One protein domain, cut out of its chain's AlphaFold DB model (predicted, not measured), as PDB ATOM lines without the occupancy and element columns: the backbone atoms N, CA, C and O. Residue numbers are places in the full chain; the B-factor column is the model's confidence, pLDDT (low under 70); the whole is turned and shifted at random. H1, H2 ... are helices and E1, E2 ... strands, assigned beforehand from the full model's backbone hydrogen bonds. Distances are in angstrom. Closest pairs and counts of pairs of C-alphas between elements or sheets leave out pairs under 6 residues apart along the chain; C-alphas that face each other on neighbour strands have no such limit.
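AT A GLANCE: This is residues 561 to 771 of the 776 residues of the protein "L-type voltage-dependent calcium channel alpha-2/delta subunit" of Scylla paramamosain (UniProt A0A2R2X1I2). A twisted sheet of six strands makes the middle of an elongated domain, with the long helix H2 over one face and the short H4 on the other, and with H1 beside edge strand E1. Past the end where E6 runs into H5 sits a small lobe, in which H5 and H6 both pack on strand E8 of the hairpin E7 and E8. The printed part has 211 residues, with six named helices and eight named strands in the order E1 H1 H2 E2 E3 H3 H4 E4 E5 E6 H5 E7 E8 H6. The large sheet, in the order E1 E3 E2 E6 E5 E4, is antiparallel throughout, and the class is mixed, helices and strands. The whole is only just loose, close to compact, with a radius of gyration of the C-alphas of 20.5 A, and it spans 72 by 36 by 33 A, only just elongated.

HOW THE PARTS SIT: Start in the large sheet with E5, residues 689 to 700, and E6, residues 703 to 715, a hairpin in which N 692 and O 712 are within hydrogen-bond range at 2.9 A. With E4, residues 682 to 686, they form a meander, each strand the antiparallel neighbour of the one before; look for N 684 and O 691, 2.9 A apart. On the other side of E6 is E2, residues 637 to 644, with N 641 and O 711 at 2.9 A. E2 forms a hairpin with E3, residues 648 to 652, where N 642 and O 650 are 2.9 A apart. E1, residues 573 to 575, is the edge strand beyond E3, with N 574 and O 649 at 2.8 A. H2, residues 609 to 630, is on the sheet at a height of 7.7 A and runs along the strands, at 9 degrees to E2 on the local plane; its closest C-alphas to E3 are those of Leu 615 and Leu 648, 6.4 A. H4, residues 670 to 677, is on the opposite face, giving three layers, helices on both faces of a sheet; the C-alphas of Gly 675 and Pro 695 in E5 are 4.9 A apart. H1, residues 589 to 601, and H3, residues 661 to 664, only graze the sheet. E1, H1, H2 and E2 form a split strand-helix-strand unit, two strands running the same way with E3 between them, and its crossover is left-handed. H5, residues 716 to 726, stands up from the sheet at 67 degrees; its C-alpha of Arg 720 is 5.8 A from that of Thr 751 in E8, residues 749 to 752. E8 forms a hairpin with E7, residues 741 to 743, where N 742 and O 751 are 2.9 A apart. H6, residues 755 to 761, has its C-alpha of Phe 758 5.4 A from that of Ala 752 in E8, and H5 and H6 are near each other. Every O i to N i+4 pair is within hydrogen-bond range in H5, against 8 of 9 in H1, 16 of 18 in H2, 3 of 4 in H4 and 2 of 3 in H6; H3 is too short for such a pair.

IN THESE COORDINATES: Find C-alpha 573 at (110.473, 86.101, 126.556), where E1 begins. H1 runs 19.1 A, and H2, with a kink of 30 degrees near residue 624, runs 31.8 A. E2 covers 20.9 A. E5 and E6 each cover 35.9 A; find C-alpha 703 at (89.790, 74.398, 109.604), and follow E6 to its bend of 51 degrees at residue 707. H5 runs 15.5 A, and H6 ends at C-alpha 761, at (96.223, 65.683, 149.354).

THE WHOLE: The two C-alphas farthest apart are those of Lys 604 and Gln 735, at 72.2 A. The printed part has no cut. The links E1 to H1, residues 576 to 588, and H5 to E7, residues 727 to 740, are long. The mean pLDDT of the printed part is 78.0, and 46 residues are under 70, among them 561 to 572, 582 to 591, 654 to 661 and 767 to 771.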
ATOM      1  N   GLU A 561     106.166  92.047 104.763       54.47
ATOM      2  CA  GLU A 561     107.304  92.978 104.818       54.47
ATOM      3  C   GLU A 561     107.368  93.775 106.137       54.47
ATOM      4  O   GLU A 561     108.441  94.197 106.571       54.47
ATOM      5  N   THR A 562     106.230  93.926 106.819       53.41
ATOM      6  CA  THR A 562     106.066  94.672 108.072       53.41
ATOM      7  C   THR A 562     106.585  93.942 109.319       53.41
ATOM      8  O   THR A 562     107.012  94.614 110.261       53.41
ATOM      9  N   LEU A 563     106.634  92.600 109.342       53.69
ATOM     10  CA  LEU A 563     107.097  91.837 110.519       53.69
ATOM     11  C   LEU A 563     108.621  91.926 110.740       53.69
ATOM     12  O   LEU A 563     109.082  91.747 111.866       53.69
ATOM     13  N   LYS A 564     109.412  92.286 109.716       51.97
ATOM     14  CA  LYS A 564     110.885  92.402 109.812       51.97
ATOM     15  C   LYS A 564     111.380  93.482 110.785       51.97
ATOM     16  O   LYS A 564     112.543  93.454 111.174       51.97
ATOM     17  N   LYS A 565     110.535  94.447 111.174       54.50
ATOM     18  CA  LYS A 565     110.920  95.556 112.072       54.50
ATOM     19  C   LYS A 565     110.727  95.251 113.563       54.50
ATOM     20  O   LYS A 565     111.008  96.110 114.396       54.50
ATOM     21  N   ILE A 566     110.233  94.067 113.924       58.69
ATOM     22  CA  ILE A 566     109.891  93.743 115.310       58.69
ATOM     23  C   ILE A 566     111.118  93.170 116.037       58.69
ATOM     24  O   ILE A 566     111.629  92.113 115.687       58.69
ATOM     25  N   THR A 567     111.592  93.864 117.074       63.12
ATOM     26  CA  THR A 567     112.683  93.395 117.948       63.12
ATOM     27  C   THR A 567     112.117  92.580 119.116       63.12
ATOM     28  O   THR A 567     111.192  93.037 119.790       63.12
ATOM     29  N   LEU A 568     112.643  91.376 119.374       64.31
ATOM     30  CA  LEU A 568     112.265  90.557 120.542       64.31
ATOM     31  C   LEU A 568     112.659  91.269 121.853       64.31
ATOM     32  O   LEU A 568     113.798  91.704 122.008       64.31
ATOM     33  N   ASN A 569     111.724  91.402 122.801       65.12
ATOM     34  CA  ASN A 569     112.020  91.969 124.122       65.12
ATOM     35  C   ASN A 569     112.618  90.882 125.035       65.12
ATOM     36  O   ASN A 569     111.960  89.873 125.304       65.12
ATOM     37  N   ILE A 570     113.852  91.108 125.495       60.22
ATOM     38  CA  ILE A 570     114.730  90.110 126.128       60.22
ATOM     39  C   ILE A 570     114.306  89.789 127.576       60.22
ATOM     40  O   ILE A 570     114.524  88.681 128.050       60.22
ATOM     41  N   SER A 571     113.644  90.707 128.291       59.81
ATOM     42  CA  SER A 571     113.355  90.525 129.727       59.81
ATOM     43  C   SER A 571     112.188  89.568 130.036       59.81
ATOM     44  O   SER A 571     112.158  88.955 131.109       59.81
ATOM     45  N   LEU A 572     111.249  89.406 129.093       64.62
ATOM     46  CA  LEU A 572     109.947  88.736 129.288       64.62
ATOM     47  C   LEU A 572     109.752  87.448 128.483       64.62
ATOM     48  O   LEU A 572     108.739  86.772 128.657       64.62
ATOM     49  N   THR A 573     110.666  87.146 127.564       75.44
ATOM     50  CA  THR A 573     110.473  86.101 126.556       75.44
ATOM     51  C   THR A 573     111.390  84.924 126.861       75.44
ATOM     52  O   THR A 573     112.577  85.126 127.086       75.44
ATOM     53  N   LEU A 574     110.843  83.713 126.859       79.75
ATOM     54  CA  LEU A 574     111.605  82.471 126.782       79.75
ATOM     55  C   LEU A 574     111.386  81.859 125.403       79.75
ATOM     56  O   LEU A 574     110.279  81.925 124.861       79.75
ATOM     57  N   LEU A 575     112.446  81.282 124.848       82.44
ATOM     58  CA  LEU A 575     112.389  80.529 123.604       82.44
ATOM     59  C   LEU A 575     112.493  79.037 123.895       82.44
ATOM     60  O   LEU A 575     113.183  78.624 124.834       82.44
ATOM     61  N   ALA A 576     111.819  78.242 123.071       83.00
ATOM     62  CA  ALA A 576     112.058  76.814 123.004       83.00
ATOM     63  C   ALA A 576     113.528  76.560 122.617       83.00
ATOM     64  O   ALA A 576     114.113  77.340 121.856       83.00
ATOM     65  N   PRO A 577     114.153  75.487 123.122       79.00
ATOM     66  CA  PRO A 577     115.543  75.138 122.829       79.00
ATOM     67  C   PRO A 577     115.696  74.515 121.426       79.00
ATOM     68  O   PRO A 577     116.323  73.473 121.265       79.00
ATOM     69  N   TRP A 578     115.084  75.129 120.412       79.81
ATOM     70  CA  TRP A 578     115.084  74.669 119.025       79.81
ATOM     71  C   TRP A 578     116.166  75.360 118.193       79.81
ATOM     72  O   TRP A 578     116.580  76.490 118.482       79.81
ATOM     73  N   GLU A 579     116.580  74.703 117.111       75.62
ATOM     74  CA  GLU A 579     117.519  75.250 116.132       75.62
ATOM     75  C   GLU A 579     116.778  76.125 115.102       75.62
ATOM     76  O   GLU A 579     116.456  75.709 113.991       75.62
ATOM     77  N   TYR A 580     116.472  77.368 115.481       78.50
ATOM     78  CA  TYR A 580     115.795  78.334 114.598       78.50
ATOM     79  C   TYR A 580     116.646  78.730 113.374       78.50
ATOM     80  O   TYR A 580     116.116  79.020 112.295       78.50
ATOM     81  N   CYS A 581     117.969  78.752 113.543       77.56
ATOM     82  CA  CYS A 581     118.953  79.017 112.501       77.56
ATOM     83  C   CYS A 581     120.095  78.004 112.591       77.56
ATOM     84  O   CYS A 581     120.476  77.625 113.697       77.56
ATOM     85  N   LYS A 582     120.674  77.614 111.446       69.94
ATOM     86  CA  LYS A 582     121.788  76.654 111.417       69.94
ATOM     87  C   LYS A 582     122.960  77.119 112.288       69.94
ATOM     88  O   LYS A 582     123.341  78.293 112.217       69.94
ATOM     89  N   ASN A 583     123.546  76.190 113.044       62.16
ATOM     90  CA  ASN A 583     124.672  76.417 113.965       62.16
ATOM     91  C   ASN A 583     124.322  77.368 115.124       62.16
ATOM     92  O   ASN A 583     125.184  78.077 115.644       62.16
ATOM     93  N   GLN A 584     123.045  77.443 115.503       62.25
ATOM     94  CA  GLN A 584     122.619  78.140 116.709       62.25
ATOM     95  C   GLN A 584     122.381  77.115 117.815       62.25
ATOM     96  O   GLN A 584     121.325  76.489 117.881       62.25
ATOM     97  N   LEU A 585     123.357  76.960 118.703       52.34
ATOM     98  CA  LEU A 585     123.213  76.044 119.827       52.34
ATOM     99  C   LEU A 585     122.348  76.642 120.941       52.34
ATOM    100  O   LEU A 585     122.337  77.865 121.140       52.34
ATOM    101  N   PRO A 586     121.628  75.791 121.689       51.44
ATOM    102  CA  PRO A 586     120.876  76.218 122.858       51.44
ATOM    103  C   PRO A 586     121.845  76.683 123.957       51.44
ATOM    104  O   PRO A 586     122.531  75.879 124.579       51.44
ATOM    105  N   GLY A 587     121.918  77.998 124.169       52.50
ATOM    106  CA  GLY A 587     122.607  78.622 125.302       52.50
ATOM    107  C   GLY A 587     121.660  78.884 126.477       52.50
ATOM    108  O   GLY A 587     120.521  78.414 126.500       52.50
ATOM    109  N   THR A 588     122.103  79.689 127.446       59.41
ATOM    110  CA  THR A 588     121.195  80.243 128.469       59.41
ATOM    111  C   THR A 588     120.082  81.071 127.811       59.41
ATOM    112  O   THR A 588     120.266  81.605 126.718       59.41
ATOM    113  N   ASP A 589     118.925  81.214 128.466       64.06
ATOM    114  CA  ASP A 589     117.717  81.827 127.876       64.06
ATOM    115  C   ASP A 589     117.961  83.198 127.221       64.06
ATOM    116  O   ASP A 589     117.405  83.516 126.168       64.06
ATOM    117  N   ILE A 590     118.812  84.014 127.845       64.62
ATOM    118  CA  ILE A 590     119.163  85.356 127.370       64.62
ATOM    119  C   ILE A 590     120.130  85.275 126.184       64.62
ATOM    120  O   ILE A 590     119.939  85.970 125.183       64.62
ATOM    121  N   ASP A 591     121.139  84.410 126.282       67.19
ATOM    122  CA  ASP A 591     122.140  84.197 125.238       67.19
ATOM    123  C   ASP A 591     121.494  83.650 123.955       67.19
ATOM    124  O   ASP A 591     121.752  84.145 122.859       67.19
ATOM    125  N   GLN A 592     120.541  82.723 124.084       71.88
ATOM    126  CA  GLN A 592     119.807  82.165 122.947       71.88
ATOM    127  C   GLN A 592     119.019  83.245 122.182       71.88
ATOM    128  O   GLN A 592     119.041  83.272 120.949       71.88
ATOM    129  N   LEU A 593     118.359  84.165 122.895       73.75
ATOM    130  CA  LEU A 593     117.629  85.292 122.301       73.75
ATOM    131  C   LEU A 593     118.562  86.289 121.606       73.75
ATOM    132  O   LEU A 593     118.266  86.727 120.491       73.75
ATOM    133  N   MET A 594     119.686  86.640 122.237       73.50
ATOM    134  CA  MET A 594     120.682  87.541 121.647       73.50
ATOM    135  C   MET A 594     121.309  86.930 120.389       73.50
ATOM    136  O   MET A 594     121.369  87.589 119.347       73.50
ATOM    137  N   LYS A 595     121.691  85.649 120.445       75.44
ATOM    138  CA  LYS A 595     122.224  84.885 119.307       75.44
ATOM    139  C   LYS A 595     121.221  84.787 118.161       75.44
ATOM    140  O   LYS A 595     121.615  84.953 117.003       75.44
ATOM    141  N   LEU A 596     119.935  84.586 118.459       78.19
ATOM    142  CA  LEU A 596     118.883  84.573 117.442       78.19
ATOM    143  C   LEU A 596     118.756  85.940 116.765       78.19
ATOM    144  O   LEU A 596     118.733  86.029 115.541       78.19
ATOM    145  N   GLN A 597     118.705  87.019 117.551       77.44
ATOM    146  CA  GLN A 597     118.606  88.380 117.019       77.44
ATOM    147  C   GLN A 597     119.801  88.759 116.145       77.44
ATOM    148  O   GLN A 597     119.617  89.423 115.125       77.44
ATOM    149  N   ALA A 598     121.010  88.345 116.527       76.31
ATOM    150  CA  ALA A 598     122.202  88.521 115.707       76.31
ATOM    151  C   ALA A 598     122.109  87.701 114.412       76.31
ATOM    152  O   ALA A 598     122.336  88.234 113.326       76.31
ATOM    153  N   SER A 599     121.690  86.436 114.509       77.19
ATOM    154  CA  SER A 599     121.602  85.523 113.365       77.19
ATOM    155  C   SER A 599     120.528  85.932 112.356       77.19
ATOM    156  O   SER A 599     120.761  85.836 111.159       77.19
ATOM    157  N   MET A 600     119.399  86.489 112.805       74.12
ATOM    158  CA  MET A 600     118.366  87.042 111.916       74.12
ATOM    159  C   MET A 600     118.839  88.273 111.124       74.12
ATOM    160  O   MET A 600     118.267  88.586 110.080       74.12
ATOM    161  N   LYS A 601     119.846  89.007 111.621       74.44
ATOM    162  CA  LYS A 601     120.428  90.163 110.916       74.44
ATOM    163  C   LYS A 601     121.483  89.744 109.892       74.44
ATOM    164  O   LYS A 601     121.707  90.477 108.928       74.44
ATOM    165  N   ASP A 602     122.114  88.591 110.089       74.00
ATOM    166  CA  ASP A 602     123.140  88.067 109.196       74.00
ATOM    167  C   ASP A 602     122.515  87.316 108.011       74.00
ATOM    168  O   ASP A 602     121.997  86.210 108.142       74.00
ATOM    169  N   LYS A 603     122.611  87.901 106.812       65.88
ATOM    170  CA  LYS A 603     122.098  87.290 105.575       65.88
ATOM    171  C   LYS A 603     122.835  86.007 105.168       65.88
ATOM    172  O   LYS A 603     122.331  85.295 104.303       65.88
ATOM    173  N   LYS A 604     124.021  85.727 105.722       65.19
ATOM    174  CA  LYS A 604     124.788  84.511 105.409       65.19
ATOM    175  C   LYS A 604     124.278  83.283 106.165       65.19
ATOM    176  O   LYS A 604     124.495  82.164 105.700       65.19
ATOM    177  N   LYS A 605     123.584  83.461 107.295       68.25
ATOM    178  CA  LYS A 605     123.039  82.345 108.075       68.25
ATOM    179  C   LYS A 605     121.717  81.856 107.483       68.25
ATOM    180  O   LYS A 605     120.784  82.624 107.273       68.25
ATOM    181  N   LYS A 606     121.629  80.546 107.229       75.94
ATOM    182  CA  LYS A 606     120.389  79.887 106.792       75.94
ATOM    183  C   LYS A 606     119.495  79.643 108.011       75.94
ATOM    184  O   LYS A 606     119.846  78.834 108.867       75.94
ATOM    185  N   CYS A 607     118.360  80.331 108.077       79.50
ATOM    186  CA  CYS A 607     117.338  80.132 109.105       79.50
ATOM    187  C   CYS A 607     116.115  79.402 108.548       79.50
ATOM    188  O   CYS A 607     115.859  79.449 107.343       79.50
ATOM    189  N   ASN A 608     115.355  78.742 109.423       79.62
ATOM    190  CA  ASN A 608     114.060  78.186 109.051       79.62
ATOM    191  C   ASN A 608     113.041  79.330 108.951       79.62
ATOM    192  O   ASN A 608     112.597  79.891 109.955       79.62
ATOM    193  N   ASP A 609     112.689  79.687 107.717       79.50
ATOM    194  CA  ASP A 609     111.798  80.809 107.428       79.50
ATOM    195  C   ASP A 609     110.417  80.646 108.091       79.50
ATOM    196  O   ASP A 609     109.871  81.649 108.553       79.50
ATOM    197  N   ASN A 610     109.879  79.423 108.195       80.00
ATOM    198  CA  ASN A 610     108.571  79.167 108.812       80.00
ATOM    199  C   ASN A 610     108.624  79.385 110.331       80.00
ATOM    200  O   ASN A 610     107.808  80.124 110.882       80.00
ATOM    201  N   LEU A 611     109.643  78.840 111.005       82.31
ATOM    202  CA  LEU A 611     109.835  79.030 112.447       82.31
ATOM    203  C   LEU A 611     110.050  80.498 112.816       82.31
ATOM    204  O   LEU A 611     109.441  80.994 113.762       82.31
ATOM    205  N   ILE A 612     110.888  81.216 112.061       82.19
ATOM    206  CA  ILE A 612     111.149  82.639 112.312       82.19
ATOM    207  C   ILE A 612     109.888  83.474 112.081       82.19
ATOM    208  O   ILE A 612     109.557  84.334 112.901       82.19
ATOM    209  N   GLN A 613     109.157  83.231 110.991       81.56
ATOM    210  CA  GLN A 613     107.915  83.954 110.701       81.56
ATOM    211  C   GLN A 613     106.847  83.659 111.758       81.56
ATOM    212  O   GLN A 613     106.222  84.589 112.273       81.56
ATOM    213  N   GLY A 614     106.709  82.396 112.157       85.12
ATOM    214  CA  GLY A 614     105.839  81.966 113.243       85.12
ATOM    215  C   GLY A 614     106.189  82.594 114.592       85.12
ATOM    216  O   GLY A 614     105.294  83.012 115.335       85.12
ATOM    217  N   LEU A 615     107.480  82.745 114.899       84.31
ATOM    218  CA  LEU A 615     107.961  83.409 116.111       84.31
ATOM    219  C   LEU A 615     107.626  84.909 116.115       84.31
ATOM    220  O   LEU A 615     107.115  85.429 117.109       84.31
ATOM    221  N   LEU A 616     107.867  85.606 115.001       81.25
ATOM    222  CA  LEU A 616     107.558  87.035 114.857       81.25
ATOM    223  C   LEU A 616     106.050  87.300 114.911       81.25
ATOM    224  O   LEU A 616     105.606  88.253 115.558       81.25
ATOM    225  N   TRP A 617     105.256  86.433 114.286       84.69
ATOM    226  CA  TRP A 617     103.802  86.473 114.390       84.69
ATOM    227  C   TRP A 617     103.341  86.231 115.833       84.69
ATOM    228  O   TRP A 617     102.570  87.026 116.376       84.69
ATOM    229  N   SER A 618     103.907  85.217 116.502       86.88
ATOM    230  CA  SER A 618     103.657  84.924 117.921       86.88
ATOM    231  C   SER A 618     103.951  86.121 118.819       86.88
ATOM    232  O   SER A 618     103.193  86.442 119.735       86.88
ATOM    233  N   GLN A 619     105.042  86.831 118.543       84.06
ATOM    234  CA  GLN A 619     105.420  88.029 119.277       84.06
ATOM    235  C   GLN A 619     104.376  89.151 119.148       84.06
ATOM    236  O   GLN A 619     104.155  89.878 120.125       84.06
ATOM    237  N   GLY A 620     103.767  89.309 117.971       81.69
ATOM    238  CA  GLY A 620     102.793  90.358 117.677       81.69
ATOM    239  C   GLY A 620     101.565  90.289 118.584       81.69
ATOM    240  O   GLY A 620     101.284  91.243 119.315       81.69
ATOM    241  N   TRP A 621     100.875  89.146 118.598       82.56
ATOM    242  CA  TRP A 621      99.642  88.986 119.379       82.56
ATOM    243  C   TRP A 621      99.907  88.850 120.884       82.56
ATOM    244  O   TRP A 621      99.222  89.471 121.698       82.56
ATOM    245  N   THR A 622     100.973  88.148 121.286       87.12
ATOM    246  CA  THR A 622     101.327  88.016 122.712       87.12
ATOM    247  C   THR A 622     101.779  89.337 123.345       87.12
ATOM    248  O   THR A 622     101.811  89.459 124.571       87.12
ATOM    249  N   ARG A 623     102.167  90.351 122.554       82.81
ATOM    250  CA  ARG A 623     102.542  91.682 123.076       82.81
ATOM    251  C   ARG A 623     101.324  92.448 123.581       82.81
ATOM    252  O   ARG A 623     101.407  93.088 124.625       82.81
ATOM    253  N   GLN A 624     100.210  92.363 122.860       81.62
ATOM    254  CA  GLN A 624      98.949  92.991 123.262       81.62
ATOM    255  C   GLN A 624      98.396  92.344 124.539       81.62
ATOM    256  O   GLN A 624      97.855  93.028 125.403       81.62
ATOM    257  N   LEU A 625      98.600  91.032 124.691       84.12
ATOM    258  CA  LEU A 625      98.211  90.291 125.888       84.12
ATOM    259  C   LEU A 625      98.965  90.770 127.141       84.12
ATOM    260  O   LEU A 625      98.343  91.043 128.164       84.12
ATOM    261  N   LEU A 626     100.287  90.952 127.041       80.56
ATOM    262  CA  LEU A 626     101.112  91.484 128.134       80.56
ATOM    263  C   LEU A 626     100.662  92.877 128.593       80.56
ATOM    264  O   LEU A 626     100.626  93.136 129.793       80.56
ATOM    265  N   GLN A 627     100.297  93.763 127.658       81.81
ATOM    266  CA  GLN A 627      99.790  95.100 127.994       81.81
ATOM    267  C   GLN A 627      98.496  95.026 128.814       81.81
ATOM    268  O   GLN A 627      98.326  95.797 129.752       81.81
ATOM    269  N   LYS A 628      97.610  94.068 128.509       84.94
ATOM    270  CA  LYS A 628      96.397  93.832 129.306       84.94
ATOM    271  C   LYS A 628      96.712  93.275 130.693       84.94
ATOM    272  O   LYS A 628      96.101  93.707 131.660       84.94
ATOM    273  N   TRP A 629      97.662  92.349 130.809       85.56
ATOM    274  CA  TRP A 629      98.039  91.766 132.105       85.56
ATOM    275  C   TRP A 629      98.674  92.772 133.062       85.56
ATOM    276  O   TRP A 629      98.491  92.650 134.267       85.56
ATOM    277  N   GLN A 630      99.379  93.779 132.543       80.56
ATOM    278  CA  GLN A 630      99.942  94.854 133.364       80.56
ATOM    279  C   GLN A 630      98.877  95.735 134.028       80.56
ATOM    280  O   GLN A 630      99.172  96.350 135.045       80.56
ATOM    281  N   LEU A 631      97.669  95.800 133.462       81.50
ATOM    282  CA  LEU A 631      96.565  96.618 133.972       81.50
ATOM    283  C   LEU A 631      95.690  95.878 134.996       81.50
ATOM    284  O   LEU A 631      94.814  96.490 135.598       81.50
ATOM    285  N   ASP A 632      95.890  94.572 135.171       75.31
ATOM    286  CA  ASP A 632      95.009  93.704 135.946       75.31
ATOM    287  C   ASP A 632      95.761  93.081 137.138       75.31
ATOM    288  O   ASP A 632      96.658  92.245 136.985       75.31
ATOM    289  N   HIS A 633      95.369  93.501 138.344       69.56
ATOM    290  CA  HIS A 633      96.000  93.156 139.619       69.56
ATOM    291  C   HIS A 633      95.117  92.259 140.505       69.56
ATOM    292  O   HIS A 633      94.994  92.498 141.707       69.56
ATOM    293  N   SER A 634      94.487  91.229 139.932       74.19
ATOM    294  CA  SER A 634      93.785  90.208 140.726       74.19
ATOM    295  C   SER A 634      94.712  89.500 141.729       74.19
ATOM    296  O   SER A 634      95.869  89.212 141.421       74.19
ATOM    297  N   GLN A 635      94.182  89.199 142.921       72.50
ATOM    298  CA  GLN A 635      94.867  88.435 143.975       72.50
ATOM    299  C   GLN A 635      94.613  86.918 143.894       72.50
ATOM    300  O   GLN A 635      95.265  86.151 144.599       72.50
ATOM    301  N   ASP A 636      93.699  86.466 143.028       79.38
ATOM    302  CA  ASP A 636      93.284  85.054 142.960       79.38
ATOM    303  C   ASP A 636      94.373  84.133 142.386       79.38
ATOM    304  O   ASP A 636      94.447  82.936 142.696       79.38
ATOM    305  N   PHE A 637      95.255  84.697 141.566       81.88
ATOM    306  CA  PHE A 637      96.327  83.985 140.889       81.88
ATOM    307  C   PHE A 637      97.649  84.742 140.994       81.88
ATOM    308  O   PHE A 637      97.698  85.970 140.988       81.88
ATOM    309  N   PHE A 638      98.747  83.993 141.070       81.62
ATOM    310  CA  PHE A 638     100.080  84.557 141.306       81.62
ATOM    311  C   PHE A 638     100.937  84.637 140.039       81.62
ATOM    312  O   PHE A 638     101.956  85.324 140.030       81.62
ATOM    313  N   SER A 639     100.551  83.939 138.966       84.69
ATOM    314  CA  SER A 639     101.215  84.064 137.670       84.69
ATOM    315  C   SER A 639     100.277  83.806 136.497       84.69
ATOM    316  O   SER A 639      99.288  83.082 136.601       84.69
ATOM    317  N   ARG A 640     100.608  84.419 135.364       87.44
ATOM    318  CA  ARG A 640      99.984  84.215 134.058       87.44
ATOM    319  C   ARG A 640     101.060  83.823 133.067       87.44
ATOM    320  O   ARG A 640     102.178  84.342 133.128       87.44
ATOM    321  N   SER A 641     100.714  82.957 132.130       88.75
ATOM    322  CA  SER A 641     101.626  82.522 131.085       88.75
ATOM    323  C   SER A 641     100.933  82.343 129.750       88.75
ATOM    324  O   SER A 641      99.732  82.090 129.662       88.75
ATOM    325  N   VAL A 642     101.710  82.500 128.688       90.88
ATOM    326  CA  VAL A 642     101.300  82.141 127.337       90.88
ATOM    327  C   VAL A 642     102.414  81.340 126.695       90.88
ATOM    328  O   VAL A 642     103.576  81.744 126.741       90.88
ATOM    329  N   PHE A 643     102.033  80.215 126.106       91.19
ATOM    330  CA  PHE A 643     102.899  79.303 125.374       91.19
ATOM    331  C   PHE A 643     102.419  79.259 123.933       91.19
ATOM    332  O   PHE A 643     101.240  79.004 123.696       91.19
ATOM    333  N   THR A 644     103.283  79.533 122.962       90.25
ATOM    334  CA  THR A 644     102.900  79.499 121.543       90.25
ATOM    335  C   THR A 644     103.438  78.260 120.843       90.25
ATOM    336  O   THR A 644     104.462  77.703 121.242       90.25
ATOM    337  N   ARG A 645     102.770  77.848 119.757       87.19
ATOM    338  CA  ARG A 645     103.170  76.686 118.941       87.19
ATOM    339  C   ARG A 645     104.596  76.805 118.389       87.19
ATOM    340  O   ARG A 645     105.267  75.797 118.256       87.19
ATOM    341  N   PHE A 646     105.079  78.020 118.120       86.88
ATOM    342  CA  PHE A 646     106.426  78.267 117.579       86.88
ATOM    343  C   PHE A 646     107.514  78.465 118.652       86.88
ATOM    344  O   PHE A 646     108.593  78.990 118.365       86.88
ATOM    345  N   GLY A 647     107.228  78.087 119.900       86.31
ATOM    346  CA  GLY A 647     108.214  78.084 120.978       86.31
ATOM    347  C   GLY A 647     108.440  79.439 121.648       86.31
ATOM    348  O   GLY A 647     109.438  79.608 122.341       86.31
ATOM    349  N   LEU A 648     107.538  80.414 121.481       88.12
ATOM    350  CA  LEU A 648     107.578  81.655 122.257       88.12
ATOM    351  C   LEU A 648     106.783  81.471 123.549       88.12
ATOM    352  O   LEU A 648     105.593  81.169 123.519       88.12
ATOM    353  N   SER A 649     107.427  81.713 124.684       87.94
ATOM    354  CA  SER A 649     106.790  81.636 125.998       87.94
ATOM    355  C   SER A 649     106.951  82.949 126.758       87.94
ATOM    356  O   SER A 649     108.015  83.571 126.723       87.94
ATOM    357  N   ARG A 650     105.896  83.406 127.436       86.19
ATOM    358  CA  ARG A 650     105.904  84.643 128.240       86.19
ATOM    359  C   ARG A 650     105.202  84.439 129.568       86.19
ATOM    360  O   ARG A 650     104.211  83.720 129.630       86.19
ATOM    361  N   PHE A 651     105.694  85.133 130.590       82.38
ATOM    362  CA  PHE A 651     105.229  85.018 131.970       82.38
ATOM    363  C   PHE A 651     105.025  86.394 132.591       82.38
ATOM    364  O   PHE A 651     105.746  87.340 132.268       82.38
ATOM    365  N   PHE A 652     104.060  86.497 133.499       80.44
ATOM    366  CA  PHE A 652     103.823  87.691 134.299       80.44
ATOM    367  C   PHE A 652     103.353  87.301 135.712       80.44
ATOM    368  O   PHE A 652     102.409  86.517 135.808       80.44
ATOM    369  N   PRO A 653     103.945  87.837 136.798       77.44
ATOM    370  CA  PRO A 653     105.113  88.722 136.838       77.44
ATOM    371  C   PRO A 653     106.442  87.959 136.649       77.44
ATOM    372  O   PRO A 653     106.515  86.740 136.788       77.44
ATOM    373  N   ASN A 654     107.523  88.682 136.343       67.88
ATOM    374  CA  ASN A 654     108.821  88.097 135.945       67.88
ATOM    375  C   ASN A 654     109.522  87.278 137.028       67.88
ATOM    376  O   ASN A 654     110.421  86.499 136.719       67.88
ATOM    377  N   SER A 655     109.148  87.490 138.287       66.50
ATOM    378  CA  SER A 655     109.737  86.843 139.455       66.50
ATOM    379  C   SER A 655     109.363  85.362 139.583       66.50
ATOM    380  O   SER A 655     110.059  84.629 140.276       66.50
ATOM    381  N   VAL A 656     108.315  84.888 138.895       64.94
ATOM    382  CA  VAL A 656     107.765  83.520 139.037       64.94
ATOM    383  C   VAL A 656     108.305  82.548 137.969       64.94
ATOM    384  O   VAL A 656     107.686  81.540 137.645       64.94
ATOM    385  N   LYS A 657     109.485  82.822 137.399       62.00
ATOM    386  CA  LYS A 657     110.072  82.017 136.310       62.00
ATOM    387  C   LYS A 657     110.341  80.509 136.584       62.00
ATOM    388  O   LYS A 657     110.327  79.791 135.590       62.00
ATOM    389  N   PRO A 658     110.570  79.963 137.800       58.94
ATOM    390  CA  PRO A 658     111.217  78.644 137.892       58.94
ATOM    391  C   PRO A 658     110.348  77.423 137.526       58.94
ATOM    392  O   PRO A 658     110.803  76.575 136.763       58.94
ATOM    393  N   ASP A 659     109.103  77.317 138.007       59.28
ATOM    394  CA  ASP A 659     108.376  76.027 137.962       59.28
ATOM    395  C   ASP A 659     107.758  75.701 136.579       59.28
ATOM    396  O   ASP A 659     107.566  74.533 136.228       59.28
ATOM    397  N   VAL A 660     107.459  76.729 135.771       63.38
ATOM    398  CA  VAL A 660     106.737  76.607 134.484       63.38
ATOM    399  C   VAL A 660     107.636  76.907 133.270       63.38
ATOM    400  O   VAL A 660     107.274  76.595 132.137       63.38
ATOM    401  N   ALA A 661     108.848  77.443 133.472       67.25
ATOM    402  CA  ALA A 661     109.824  77.641 132.392       67.25
ATOM    403  C   ALA A 661     110.243  76.324 131.716       67.25
ATOM    404  O   ALA A 661     110.580  76.323 130.534       67.25
ATOM    405  N   ARG A 662     110.147  75.191 132.427       76.94
ATOM    406  CA  ARG A 662     110.355  73.851 131.854       76.94
ATOM    407  C   ARG A 662     109.379  73.515 130.718       76.94
ATOM    408  O   ARG A 662     109.724  72.735 129.845       76.94
ATOM    409  N   TRP A 663     108.204  74.147 130.685       82.62
ATOM    410  CA  TRP A 663     107.199  73.973 129.627       82.62
ATOM    411  C   TRP A 663     107.421  74.905 128.426       82.62
ATOM    412  O   TRP A 663     106.543  75.057 127.583       82.62
ATOM    413  N   ARG A 664     108.580  75.570 128.325       83.38
ATOM    414  CA  ARG A 664     108.883  76.465 127.194       83.38
ATOM    415  C   ARG A 664     108.961  75.753 125.845       83.38
ATOM    416  O   ARG A 664     108.800  76.411 124.825       83.38
ATOM    417  N   ASP A 665     109.263  74.458 125.854       85.81
ATOM    418  CA  ASP A 665     109.309  73.617 124.664       85.81
ATOM    419  C   ASP A 665     107.910  73.041 124.400       85.81
ATOM    420  O   ASP A 665     107.429  72.258 125.223       85.81
ATOM    421  N   PRO A 666     107.249  73.404 123.285       86.25
ATOM    422  CA  PRO A 666     105.938  72.883 122.910       86.25
ATOM    423  C   PRO A 666     105.793  71.361 122.966       86.25
ATOM    424  O   PRO A 666     104.707  70.889 123.294       86.25
ATOM    425  N   TRP A 667     106.862  70.603 122.704       80.38
ATOM    426  CA  TRP A 667     106.838  69.137 122.752       80.38
ATOM    427  C   TRP A 667     106.809  68.544 124.153       80.38
ATOM    428  O   TRP A 667     106.288  67.452 124.328       80.38
ATOM    429  N   HIS A 668     107.342  69.265 125.137       82.75
ATOM    430  CA  HIS A 668     107.372  68.842 126.538       82.75
ATOM    431  C   HIS A 668     106.437  69.714 127.391       82.75
ATOM    432  O   HIS A 668     106.626  69.882 128.602       82.75
ATOM    433  N   ASN A 669     105.450  70.343 126.742       88.00
ATOM    434  CA  ASN A 669     104.485  71.223 127.377       88.00
ATOM    435  C   ASN A 669     103.128  70.510 127.493       88.00
ATOM    436  O   ASN A 669     102.375  70.452 126.513       88.00
ATOM    437  N   PRO A 670     102.759  70.036 128.697       87.38
ATOM    438  CA  PRO A 670     101.504  69.321 128.896       87.38
ATOM    439  C   PRO A 670     100.283  70.196 128.591       87.38
ATOM    440  O   PRO A 670      99.283  69.694 128.091       87.38
ATOM    441  N   ALA A 671     100.357  71.513 128.813       88.50
ATOM    442  CA  ALA A 671      99.251  72.422 128.529       88.50
ATOM    443  C   ALA A 671      99.012  72.598 127.019       88.50
ATOM    444  O   ALA A 671      97.863  72.588 126.586       88.50
ATOM    445  N   LEU A 672     100.071  72.715 126.207       88.75
ATOM    446  CA  LEU A 672      99.954  72.774 124.741       88.75
ATOM    447  C   LEU A 672      99.435  71.458 124.161       88.75
ATOM    448  O   LEU A 672      98.508  71.476 123.352       88.75
ATOM    449  N   ARG A 673      99.980  70.327 124.617       88.38
ATOM    450  CA  ARG A 673      99.550  68.989 124.188       88.38
ATOM    451  C   ARG A 673      98.084  68.724 124.529       88.38
ATOM    452  O   ARG A 673      97.327  68.284 123.665       88.38
ATOM    453  N   ARG A 674      97.646  69.095 125.739       86.94
ATOM    454  CA  ARG A 674      96.230  69.036 126.137       86.94
ATOM    455  C   ARG A 674      95.355  70.001 125.353       86.94
ATOM    456  O   ARG A 674      94.272  69.603 124.957       86.94
ATOM    457  N   GLY A 675      95.810  71.226 125.099       86.81
ATOM    458  CA  GLY A 675      95.043  72.230 124.355       86.81
ATOM    459  C   GLY A 675      94.833  71.899 122.873       86.81
ATOM    460  O   GLY A 675      93.899  72.411 122.261       86.81
ATOM    461  N   GLU A 676      95.680  71.052 122.281       85.12
ATOM    462  CA  GLU A 676      95.481  70.566 120.909       85.12
ATOM    463  C   GLU A 676      94.378  69.502 120.839       85.12
ATOM    464  O   GLU A 676      93.615  69.458 119.877       85.12
ATOM    465  N   VAL A 677      94.255  68.690 121.888       81.94
ATOM    466  CA  VAL A 677      93.234  67.647 122.000       81.94
ATOM    467  C   VAL A 677      91.906  68.199 122.515       81.94
ATOM    468  O   VAL A 677      90.843  67.967 121.941       81.94
ATOM    469  N   ASN A 678      91.956  68.915 123.633       78.00
ATOM    470  CA  ASN A 678      90.798  69.433 124.333       78.00
ATOM    471  C   ASN A 678      90.584  70.899 123.950       78.00
ATOM    472  O   ASN A 678      91.403  71.766 124.249       78.00
ATOM    473  N   LYS A 679      89.441  71.182 123.317       71.88
ATOM    474  CA  LYS A 679      89.053  72.540 122.904       71.88
ATOM    475  C   LYS A 679      88.558  73.413 124.068       71.88
ATOM    476  O   LYS A 679      88.331  74.605 123.866       71.88
ATOM    477  N   GLY A 680      88.351  72.826 125.247       82.88
ATOM    478  CA  GLY A 680      87.921  73.501 126.468       82.88
ATOM    479  C   GLY A 680      89.075  73.930 127.377       82.88
ATOM    480  O   GLY A 680      90.237  73.990 126.980       82.88
ATOM    481  N   VAL A 681      88.738  74.244 128.626       87.44
ATOM    482  CA  VAL A 681      89.717  74.576 129.669       87.44
ATOM    483  C   VAL A 681      90.328  73.287 130.222       87.44
ATOM    484  O   VAL A 681      89.610  72.337 130.518       87.44
ATOM    485  N   SER A 682      91.650  73.264 130.376       87.69
ATOM    486  CA  SER A 682      92.404  72.171 130.999       87.69
ATOM    487  C   SER A 682      92.968  72.610 132.348       87.69
ATOM    488  O   SER A 682      93.445  73.740 132.480       87.69
ATOM    489  N   VAL A 683      92.946  71.711 133.331       88.75
ATOM    490  CA  VAL A 683      93.409  71.964 134.703       88.75
ATOM    491  C   VAL A 683      94.544  71.004 135.034       88.75
ATOM    492  O   VAL A 683      94.399  69.803 134.844       88.75
ATOM    493  N   ILE A 684      95.669  71.533 135.516       87.19
ATOM    494  CA  ILE A 684      96.824  70.752 135.978       87.19
ATOM    495  C   ILE A 684      97.073  71.101 137.455       87.19
ATOM    496  O   ILE A 684      97.642  72.163 137.746       87.19
ATOM    497  N   PRO A 685      96.636  70.250 138.400       86.38
ATOM    498  CA  PRO A 685      96.858  70.454 139.829       86.38
ATOM    499  C   PRO A 685      98.341  70.384 140.200       86.38
ATOM    500  O   PRO A 685      99.109  69.610 139.630       86.38
ATOM    501  N   HIS A 686      98.757  71.167 141.194       83.81
ATOM    502  CA  HIS A 686     100.084  71.058 141.805       83.81
ATOM    503  C   HIS A 686     100.028  71.453 143.292       83.81
ATOM    504  O   HIS A 686      99.063  72.068 143.733       83.81
ATOM    505  N   PRO A 687     101.071  71.196 144.101       80.25
ATOM    506  CA  PRO A 687     100.994  71.394 145.556       80.25
ATOM    507  C   PRO A 687     100.662  72.818 146.047       80.25
ATOM    508  O   PRO A 687     100.308  72.999 147.206       80.25
ATOM    509  N   LYS A 688     100.789  73.845 145.193       80.69
ATOM    510  CA  LYS A 688     100.519  75.259 145.534       80.69
ATOM    511  C   LYS A 688      99.157  75.759 145.010       80.69
ATOM    512  O   LYS A 688      98.802  76.910 145.271       80.69
ATOM    513  N   GLY A 689      98.406  74.934 144.276       86.19
ATOM    514  CA  GLY A 689      97.151  75.319 143.629       86.19
ATOM    515  C   GLY A 689      96.898  74.541 142.338       86.19
ATOM    516  O   GLY A 689      97.076  73.326 142.292       86.19
ATOM    517  N   ALA A 690      96.478  75.228 141.280       88.25
ATOM    518  CA  ALA A 690      96.289  74.596 139.979       88.25
ATOM    519  C   ALA A 690      96.604  75.559 138.837       88.25
ATOM    520  O   ALA A 690      96.250  76.742 138.866       88.25
ATOM    521  N   TYR A 691      97.225  75.015 137.795       89.25
ATOM    522  CA  TYR A 691      97.423  75.713 136.540       89.25
ATOM    523  C   TYR A 691      96.219  75.474 135.632       89.25
ATOM    524  O   TYR A 691      95.970  74.350 135.194       89.25
ATOM    525  N   ILE A 692      95.468  76.536 135.357       90.94
ATOM    526  CA  ILE A 692      94.292  76.507 134.491       90.94
ATOM    527  C   ILE A 692      94.686  77.095 133.146       90.94
ATOM    528  O   ILE A 692      95.242  78.192 133.080       90.94
ATOM    529  N   SER A 693      94.401  76.377 132.065       91.38
ATOM    530  CA  SER A 693      94.838  76.752 130.725       91.38
ATOM    531  C   SER A 693      93.730  76.609 129.691       91.38
ATOM    532  O   SER A 693      92.878  75.734 129.805       91.38
ATOM    533  N   ALA A 694      93.737  77.482 128.689       92.56
ATOM    534  CA  ALA A 694      92.772  77.484 127.600       92.56
ATOM    535  C   ALA A 694      93.489  77.611 126.242       92.56
ATOM    536  O   ALA A 694      94.418  78.423 126.108       92.56
ATOM    537  N   PRO A 695      93.066  76.842 125.225       92.06
ATOM    538  CA  PRO A 695      93.656  76.895 123.898       92.06
ATOM    539  C   PRO A 695      93.266  78.176 123.159       92.06
ATOM    540  O   PRO A 695      92.105  78.581 123.100       92.06
ATOM    541  N   VAL A 696      94.257  78.799 122.531       90.44
ATOM    542  CA  VAL A 696      94.089  79.890 121.572       90.44
ATOM    543  C   VAL A 696      94.165  79.278 120.184       90.44
ATOM    544  O   VAL A 696      95.204  78.760 119.777       90.44
ATOM    545  N   THR A 697      93.058  79.333 119.451       87.75
ATOM    546  CA  THR A 697      92.953  78.711 118.128       87.75
ATOM    547  C   THR A 697      92.704  79.751 117.049       87.75
ATOM    548  O   THR A 697      91.968  80.714 117.258       87.75
ATOM    549  N   VAL A 698      93.317  79.541 115.888       86.25
ATOM    550  CA  VAL A 698      93.052  80.302 114.667       86.25
ATOM    551  C   VAL A 698      92.080  79.484 113.830       86.25
ATOM    552  O   VAL A 698      92.291  78.289 113.621       86.25
ATOM    553  N   LYS A 699      90.999  80.120 113.382       84.12
ATOM    554  CA  LYS A 699      89.975  79.504 112.534       84.12
ATOM    555  C   LYS A 699      90.028  80.145 111.156       84.12
ATOM    556  O   LYS A 699      89.995  81.368 111.065       84.12
ATOM    557  N   LYS A 700      90.092  79.325 110.109       79.69
ATOM    558  CA  LYS A 700      89.981  79.767 108.716       79.69
ATOM    559  C   LYS A 700      89.138  78.755 107.955       79.69
ATOM    560  O   LYS A 700      89.428  77.561 107.989       79.69
ATOM    561  N   ASP A 701      88.082  79.232 107.309       78.12
ATOM    562  CA  ASP A 701      87.079  78.395 106.647       78.12
ATOM    563  C   ASP A 701      86.518  77.304 107.585       78.12
ATOM    564  O   ASP A 701      85.920  77.621 108.615       78.12
ATOM    565  N   LYS A 702      86.704  76.021 107.243       75.12
ATOM    566  CA  LYS A 702      86.290  74.862 108.059       75.12
ATOM    567  C   LYS A 702      87.401  74.320 108.969       75.12
ATOM    568  O   LYS A 702      87.136  73.407 109.748       75.12
ATOM    569  N   SER A 703      88.606  74.879 108.891       78.06
ATOM    570  CA  SER A 703      89.790  74.398 109.604       78.06
ATOM    571  C   SER A 703      90.096  75.233 110.848       78.06
ATOM    572  O   SER A 703      89.872  76.448 110.896       78.06
ATOM    573  N   GLN A 704      90.625  74.573 111.877       82.38
ATOM    574  CA  GLN A 704      90.980  75.184 113.157       82.38
ATOM    575  C   GLN A 704      92.319  74.624 113.634       82.38
ATOM    576  O   GLN A 704      92.448  73.418 113.804       82.38
ATOM    577  N   VAL A 705      93.283  75.504 113.917       85.31
ATOM    578  CA  VAL A 705      94.621  75.116 114.396       85.31
ATOM    579  C   VAL A 705      94.936  75.801 115.717       85.31
ATOM    580  O   VAL A 705      94.577  76.962 115.936       85.31
ATOM    581  N   LEU A 706      95.626  75.090 116.608       87.19
ATOM    582  CA  LEU A 706      96.147  75.641 117.855       87.19
ATOM    583  C   LEU A 706      97.312  76.605 117.574       87.19
ATOM    584  O   LEU A 706      98.365  76.195 117.095       87.19
ATOM    585  N   ALA A 707      97.147  77.880 117.919       88.50
ATOM    586  CA  ALA A 707      98.215  78.882 117.852       88.50
ATOM    587  C   ALA A 707      99.046  78.947 119.144       88.50
ATOM    588  O   ALA A 707     100.233  79.287 119.124       88.50
ATOM    589  N   GLY A 708      98.428  78.627 120.277       90.69
ATOM    590  CA  GLY A 708      99.074  78.607 121.580       90.69
ATOM    591  C   GLY A 708      98.086  78.304 122.695       90.69
ATOM    592  O   GLY A 708      96.913  78.052 122.446       90.69
ATOM    593  N   VAL A 709      98.550  78.366 123.933       92.50
ATOM    594  CA  VAL A 709      97.746  78.185 125.138       92.50
ATOM    595  C   VAL A 709      98.039  79.335 126.088       92.50
ATOM    596  O   VAL A 709      99.197  79.659 126.360       92.50
ATOM    597  N   VAL A 710      96.979  79.959 126.590       92.12
ATOM    598  CA  VAL A 710      97.062  80.916 127.696       92.12
ATOM    599  C   VAL A 710      96.731  80.186 128.983       92.12
ATOM    600  O   VAL A 710      95.870  79.312 128.995       92.12
ATOM    601  N   GLY A 711      97.394  80.538 130.072       90.44
ATOM    602  CA  GLY A 711      97.066  79.963 131.360       90.44
ATOM    603  C   GLY A 711      97.387  80.864 132.529       90.44
ATOM    604  O   GLY A 711      98.080  81.880 132.419       90.44
ATOM    605  N   VAL A 712      96.799  80.489 133.651       89.81
ATOM    606  CA  VAL A 712      96.783  81.241 134.891       89.81
ATOM    607  C   VAL A 712      97.017  80.258 136.023       89.81
ATOM    608  O   VAL A 712      96.403  79.193 136.076       89.81
ATOM    609  N   ASN A 713      97.925  80.614 136.922       88.31
ATOM    610  CA  ASN A 713      98.251  79.794 138.068       88.31
ATOM    611  C   ASN A 713      97.508  80.296 139.310       88.31
ATOM    612  O   ASN A 713      97.878  81.320 139.898       88.31
ATOM    613  N   PHE A 714      96.435  79.596 139.663       88.69
ATOM    614  CA  PHE A 714      95.579  79.948 140.785       88.69
ATOM    615  C   PHE A 714      96.173  79.481 142.106       88.69
ATOM    616  O   PHE A 714      96.752  78.400 142.207       88.69
ATOM    617  N   THR A 715      95.969  80.283 143.149       86.69
ATOM    618  CA  THR A 715      96.333  79.869 144.503       86.69
ATOM    619  C   THR A 715      95.355  78.820 145.023       86.69
ATOM    620  O   THR A 715      94.147  78.886 144.786       86.69
ATOM    621  N   ALA A 716      95.875  77.869 145.796       84.44
ATOM    622  CA  ALA A 716      95.082  76.870 146.507       84.44
ATOM    623  C   ALA A 716      93.939  77.499 147.342       84.44
ATOM    624  O   ALA A 716      92.814  77.001 147.359       84.44
ATOM    625  N   SER A 717      94.204  78.643 147.985       85.44
ATOM    626  CA  SER A 717      93.213  79.415 148.744       85.44
ATOM    627  C   SER A 717      92.090  79.975 147.874       85.44
ATOM    628  O   SER A 717      90.925  79.846 148.251       85.44
ATOM    629  N   ALA A 718      92.421  80.561 146.720       87.69
ATOM    630  CA  ALA A 718      91.427  81.124 145.812       87.69
ATOM    631  C   ALA A 718      90.546  80.028 145.202       87.69
ATOM    632  O   ALA A 718      89.326  80.158 145.203       87.69
ATOM    633  N   LEU A 719      91.140  78.910 144.765       88.19
ATOM    634  CA  LEU A 719      90.389  77.765 144.231       88.19
ATOM    635  C   LEU A 719      89.388  77.222 145.245       88.19
ATOM    636  O   LEU A 719      88.239  76.962 144.903       88.19
ATOM    637  N   ARG A 720      89.803  77.075 146.506       86.56
ATOM    638  CA  ARG A 720      88.906  76.634 147.574       86.56
ATOM    639  C   ARG A 720      87.806  77.653 147.859       86.56
ATOM    640  O   ARG A 720      86.673  77.240 148.064       86.56
ATOM    641  N   HIS A 721      88.115  78.948 147.877       88.81
ATOM    642  CA  HIS A 721      87.105  79.985 148.090       88.81
ATOM    643  C   HIS A 721      86.032  79.962 146.994       88.81
ATOM    644  O   HIS A 721      84.852  79.840 147.311       88.81
ATOM    645  N   HIS A 722      86.445  79.967 145.723       88.75
ATOM    646  CA  HIS A 722      85.537  79.879 144.574       88.75
ATOM    647  C   HIS A 722      84.741  78.572 144.556       88.75
ATOM    648  O   HIS A 722      83.552  78.580 144.251       88.75
ATOM    649  N   PHE A 723      85.367  77.453 144.929       88.44
ATOM    650  CA  PHE A 723      84.674  76.173 145.061       88.44
ATOM    651  C   PHE A 723      83.574  76.242 146.119       88.44
ATOM    652  O   PHE A 723      82.433  75.941 145.796       88.44
ATOM    653  N   LEU A 724      83.890  76.699 147.337       87.50
ATOM    654  CA  LEU A 724      82.926  76.826 148.438       87.50
ATOM    655  C   LEU A 724      81.773  77.778 148.104       87.50
ATOM    656  O   LEU A 724      80.632  77.467 148.427       87.50
ATOM    657  N   GLU A 725      82.047  78.897 147.430       88.50
ATOM    658  CA  GLU A 725      81.006  79.807 146.932       88.50
ATOM    659  C   GLU A 725      80.079  79.132 145.915       88.50
ATOM    660  O   GLU A 725      78.879  79.390 145.918       88.50
ATOM    661  N   HIS A 726      80.608  78.251 145.061       87.56
ATOM    662  CA  HIS A 726      79.806  77.538 144.067       87.56
ATOM    663  C   HIS A 726      78.897  76.469 144.689       87.56
ATOM    664  O   HIS A 726      77.807  76.220 144.182       87.56
ATOM    665  N   ILE A 727      79.325  75.856 145.795       85.81
ATOM    666  CA  ILE A 727      78.566  74.813 146.506       85.81
ATOM    667  C   ILE A 727      77.850  75.335 147.761       85.81
ATOM    668  O   ILE A 727      77.375  74.537 148.566       85.81
ATOM    669  N   LYS A 728      77.754  76.659 147.944       82.56
ATOM    670  CA  LYS A 728      77.199  77.274 149.163       82.56
ATOM    671  C   LYS A 728      75.748  76.895 149.454       82.56
ATOM    672  O   LYS A 728      75.374  76.779 150.615       82.56
ATOM    673  N   ASP A 729      74.970  76.655 148.400       80.88
ATOM    674  CA  ASP A 729      73.555  76.282 148.485       80.88
ATOM    675  C   ASP A 729      73.351  74.753 148.518       80.88
ATOM    676  O   ASP A 729      72.222  74.269 148.474       80.88
ATOM    677  N   SER A 730      74.434  73.966 148.570       78.19
ATOM    678  CA  SER A 730      74.360  72.502 148.613       78.19
ATOM    679  C   SER A 730      74.118  72.000 150.036       78.19
ATOM    680  O   SER A 730      74.856  72.340 150.961       78.19
ATOM    681  N   GLU A 731      73.149  71.098 150.205       75.38
ATOM    682  CA  GLU A 731      72.797  70.496 151.504       75.38
ATOM    683  C   GLU A 731      73.969  69.735 152.161       75.38
ATOM    684  O   GLU A 731      74.041  69.608 153.382       75.38
ATOM    685  N   TRP A 732      74.934  69.285 151.355       70.62
ATOM    686  CA  TRP A 732      76.097  68.498 151.781       70.62
ATOM    687  C   TRP A 732      77.246  69.331 152.368       70.62
ATOM    688  O   TRP A 732      78.203  68.763 152.890       70.62
ATOM    689  N   LEU A 733      77.200  70.666 152.270       70.38
ATOM    690  CA  LEU A 733      78.303  71.528 152.715       70.38
ATOM    691  C   LEU A 733      78.478  71.523 154.241       70.38
ATOM    692  O   LEU A 733      79.605  71.579 154.731       70.38
ATOM    693  N   ASN A 734      77.358  71.455 154.965       64.69
ATOM    694  CA  ASN A 734      77.293  71.602 156.421       64.69
ATOM    695  C   ASN A 734      77.218  70.259 157.169       64.69
ATOM    696  O   ASN A 734      77.095  70.252 158.390       64.69
ATOM    697  N   GLN A 735      77.269  69.130 156.458       69.31
ATOM    698  CA  GLN A 735      77.233  67.802 157.068       69.31
ATOM    699  C   GLN A 735      78.661  67.281 157.293       69.31
ATOM    700  O   GLN A 735      79.425  67.096 156.342       69.31
ATOM    701  N   GLU A 736      79.019  67.007 158.554       66.44
ATOM    702  CA  GLU A 736      80.351  66.513 158.954       66.44
ATOM    703  C   GLU A 736      80.697  65.113 158.423       66.44
ATOM    704  O   GLU A 736      81.848  64.686 158.525       66.44
ATOM    705  N   ASP A 737      79.754  64.429 157.778       74.75
ATOM    706  CA  ASP A 737      79.959  63.095 157.209       74.75
ATOM    707  C   ASP A 737      80.438  63.124 155.748       74.75
ATOM    708  O   ASP A 737      80.967  62.132 155.250       74.75
ATOM    709  N   TYR A 738      80.328  64.263 155.048       78.44
ATOM    710  CA  TYR A 738      80.592  64.323 153.605       78.44
ATOM    711  C   TYR A 738      81.911  65.026 153.265       78.44
ATOM    712  O   TYR A 738      82.255  66.097 153.785       78.44
ATOM    713  N   LEU A 739      82.676  64.411 152.364       83.44
ATOM    714  CA  LEU A 739      83.885  64.972 151.767       83.44
ATOM    715  C   LEU A 739      83.605  65.261 150.291       83.44
ATOM    716  O   LEU A 739      83.405  64.344 149.498       83.44
ATOM    717  N   LEU A 740      83.596  66.543 149.931       85.69
ATOM    718  CA  LEU A 740      83.356  66.994 148.563       85.69
ATOM    719  C   LEU A 740      84.691  67.347 147.918       85.69
ATOM    720  O   LEU A 740      85.433  68.186 148.441       85.69
ATOM    721  N   LEU A 741      84.977  66.709 146.786       86.88
ATOM    722  CA  LEU A 741      86.225  66.854 146.045       86.88
ATOM    723  C   LEU A 741      85.931  67.349 144.631       86.88
ATOM    724  O   LEU A 741      85.059  66.814 143.952       86.88
ATOM    725  N   LEU A 742      86.698  68.340 144.181       87.81
ATOM    726  CA  LEU A 742      86.798  68.677 142.769       87.81
ATOM    727  C   LEU A 742      87.986  67.920 142.187       87.81
ATOM    728  O   LEU A 742      89.120  68.108 142.639       87.81
ATOM    729  N   LEU A 743      87.714  67.079 141.195       88.25
ATOM    730  CA  LEU A 743      88.716  66.272 140.509       88.25
ATOM    731  C   LEU A 743      88.915  66.775 139.087       88.25
ATOM    732  O   LEU A 743      87.974  67.272 138.466       88.25
ATOM    733  N   ASP A 744      90.136  66.640 138.586       87.44
ATOM    734  CA  ASP A 744      90.384  66.747 137.153       87.44
ATOM    735  C   ASP A 744      90.054  65.429 136.429       87.44
ATOM    736  O   ASP A 744      89.695  64.411 137.028       87.44
ATOM    737  N   ASP A 745      90.169  65.459 135.106       81.75
ATOM    738  CA  ASP A 745      90.001  64.322 134.200       81.75
ATOM    739  C   ASP A 745      91.051  63.214 134.398       81.75
ATOM    740  O   ASP A 745      90.824  62.080 133.980       81.75
ATOM    741  N   GLY A 746      92.176  63.505 135.058       79.69
ATOM    742  CA  GLY A 746      93.189  62.529 135.475       79.69
ATOM    743  C   GLY A 746      92.916  61.877 136.839       79.69
ATOM    744  O   GLY A 746      93.694  61.022 137.279       79.69
ATOM    745  N   GLY A 747      91.834  62.268 137.523       85.38
ATOM    746  CA  GLY A 747      91.485  61.798 138.865       85.38
ATOM    747  C   GLY A 747      92.344  62.406 139.982       85.38
ATOM    748  O   GLY A 747      92.441  61.828 141.069       85.38
ATOM    749  N   LEU A 748      92.995  63.543 139.725       87.12
ATOM    750  CA  LEU A 748      93.761  64.304 140.707       87.12
ATOM    751  C   LEU A 748      92.866  65.282 141.461       87.12
ATOM    752  O   LEU A 748      91.982  65.926 140.895       87.12
ATOM    753  N   ILE A 749      93.145  65.449 142.753       87.81
ATOM    754  CA  ILE A 749      92.420  66.395 143.603       87.81
ATOM    755  C   ILE A 749      92.852  67.832 143.283       87.81
ATOM    756  O   ILE A 749      93.997  68.220 143.543       87.81
ATOM    757  N   VAL A 750      91.913  68.630 142.766       87.06
ATOM    758  CA  VAL A 750      92.067  70.068 142.488       87.06
ATOM    759  C   VAL A 750      91.791  70.888 143.747       87.06
ATOM    760  O   VAL A 750      92.570  71.771 144.094       87.06
ATOM    761  N   THR A 751      90.668  70.623 144.424       88.62
ATOM    762  CA  THR A 751      90.280  71.273 145.686       88.62
ATOM    763  C   THR A 751      89.272  70.434 146.471       88.62
ATOM    764  O   THR A 751      88.676  69.505 145.930       88.62
ATOM    765  N   ALA A 752      89.108  70.738 147.760       86.56
ATOM    766  CA  ALA A 752      88.180  70.055 148.656       86.56
ATOM    767  C   ALA A 752      87.467  71.038 149.595       86.56
ATOM    768  O   ALA A 752      88.005  72.097 149.942       86.56
ATOM    769  N   ASN A 753      86.276  70.664 150.071       84.88
ATOM    770  CA  ASN A 753      85.540  71.454 151.065       84.88
ATOM    771  C   ASN A 753      86.311  71.541 152.402       84.88
ATOM    772  O   ASN A 753      86.476  72.631 152.973       84.88
ATOM    773  N   ARG A 754      86.869  70.414 152.868       79.81
ATOM    774  CA  ARG A 754      87.628  70.321 154.126       79.81
ATOM    775  C   ARG A 754      89.067  70.801 153.972       79.81
ATOM    776  O   ARG A 754      89.835  70.285 153.164       79.81
ATOM    777  N   LYS A 755      89.453  71.762 154.817       74.00
ATOM    778  CA  LYS A 755      90.785  72.382 154.794       74.00
ATOM    779  C   LYS A 755      91.899  71.372 155.106       74.00
ATOM    780  O   LYS A 755      92.913  71.373 154.421       74.00
ATOM    781  N   GLU A 756      91.704  70.509 156.100       70.69
ATOM    782  CA  GLU A 756      92.718  69.546 156.570       70.69
ATOM    783  C   GLU A 756      93.040  68.465 155.528       70.69
ATOM    784  O   GLU A 756      94.205  68.132 155.301       70.69
ATOM    785  N   PHE A 757      92.012  67.988 154.819       69.38
ATOM    786  CA  PHE A 757      92.165  67.033 153.722       69.38
ATOM    787  C   PHE A 757      92.822  67.668 152.487       69.38
ATOM    788  O   PHE A 757      93.643  67.040 151.821       69.38
ATOM    789  N   PHE A 758      92.489  68.927 152.188       66.94
ATOM    790  CA  PHE A 758      92.991  69.645 151.017       66.94
ATOM    791  C   PHE A 758      94.512  69.858 151.047       66.94
ATOM    792  O   PHE A 758      95.209  69.463 150.110       66.94
ATOM    793  N   TRP A 759      95.054  70.436 152.125       64.31
ATOM    794  CA  TRP A 759      96.486  70.776 152.194       64.31
ATOM    795  C   TRP A 759      97.408  69.552 152.183       64.31
ATOM    796  O   TRP A 759      98.558  69.661 151.770       64.31
ATOM    797  N   SER A 760      96.904  68.391 152.606       65.62
ATOM    798  CA  SER A 760      97.658  67.137 152.639       65.62
ATOM    799  C   SER A 760      97.561  66.321 151.340       65.62
ATOM    800  O   SER A 760      98.449  65.505 151.084       65.62
ATOM    801  N   ASN A 761      96.535  66.547 150.504       70.69
ATOM    802  CA  ASN A 761      96.223  65.683 149.354       70.69
ATOM    803  C   ASN A 761      96.038  66.394 148.000       70.69
ATOM    804  O   ASN A 761      95.711  65.734 147.015       70.69
ATOM    805  N   THR A 762      96.268  67.708 147.907       74.19
ATOM    806  CA  THR A 762      96.220  68.425 146.613       74.19
ATOM    807  C   THR A 762      97.197  67.800 145.611       74.19
ATOM    808  O   THR A 762      98.340  67.502 145.964       74.19
ATOM    809  N   ALA A 763      96.759  67.620 144.360       72.50
ATOM    810  CA  ALA A 763      97.527  66.984 143.284       72.50
ATOM    811  C   ALA A 763      97.934  65.518 143.549       72.50
ATOM    812  O   ALA A 763      98.873  65.016 142.931       72.50
ATOM    813  N   ARG A 764      97.229  64.814 144.445       80.38
ATOM    814  CA  ARG A 764      97.329  63.355 144.598       80.38
ATOM    815  C   ARG A 764      96.165  62.661 143.897       80.38
ATOM    816  O   ARG A 764      95.056  63.198 143.853       80.38
ATOM    817  N   LYS A 765      96.422  61.461 143.368       75.75
ATOM    818  CA  LYS A 765      95.371  60.566 142.866       75.75
ATOM    819  C   LYS A 765      94.580  59.999 144.037       75.75
ATOM    820  O   LYS A 765      95.155  59.646 145.068       75.75
ATOM    821  N   ILE A 766      93.271  59.872 143.859       70.44
ATOM    822  CA  ILE A 766      92.443  59.127 144.804       70.44
ATOM    823  C   ILE A 766      92.717  57.638 144.604       70.44
ATOM    824  O   ILE A 766      92.386  57.067 143.566       70.44
ATOM    825  N   HIS A 767      93.298  57.000 145.616       61.53
ATOM    826  CA  HIS A 767      93.288  55.548 145.717       61.53
ATOM    827  C   HIS A 767      91.994  55.136 146.411       61.53
ATOM    828  O   HIS A 767      91.882  55.215 147.632       61.53
ATOM    829  N   TRP A 768      91.008  54.706 145.626       50.94
ATOM    830  CA  TRP A 768      89.887  53.949 146.168       50.94
ATOM    831  C   TRP A 768      90.445  52.595 146.602       50.94
ATOM    832  O   TRP A 768      90.645  51.703 145.781       50.94
ATOM    833  N   GLY A 769      90.804  52.472 147.879       37.81
ATOM    834  CA  GLY A 769      91.136  51.176 148.448       37.81
ATOM    835  C   GLY A 769      89.962  50.227 148.224       37.81
ATOM    836  O   GLY A 769      88.816  50.589 148.491       37.81
ATOM    837  N   SER A 770      90.246  49.019 147.733       31.14
ATOM    838  CA  SER A 770      89.328  47.893 147.919       31.14
ATOM    839  C   SER A 770      88.920  47.864 149.398       31.14
ATOM    840  O   SER A 770      89.804  48.031 150.247       31.14
ATOM    841  N   PRO A 771      87.632  47.697 149.739       36.91
ATOM    842  CA  PRO A 771      87.196  47.623 151.122       36.91
ATOM    843  C   PRO A 771      87.673  46.298 151.725       36.91
ATOM    844  O   PRO A 771      86.928  45.329 151.825       36.91
TER     845      PRO A 771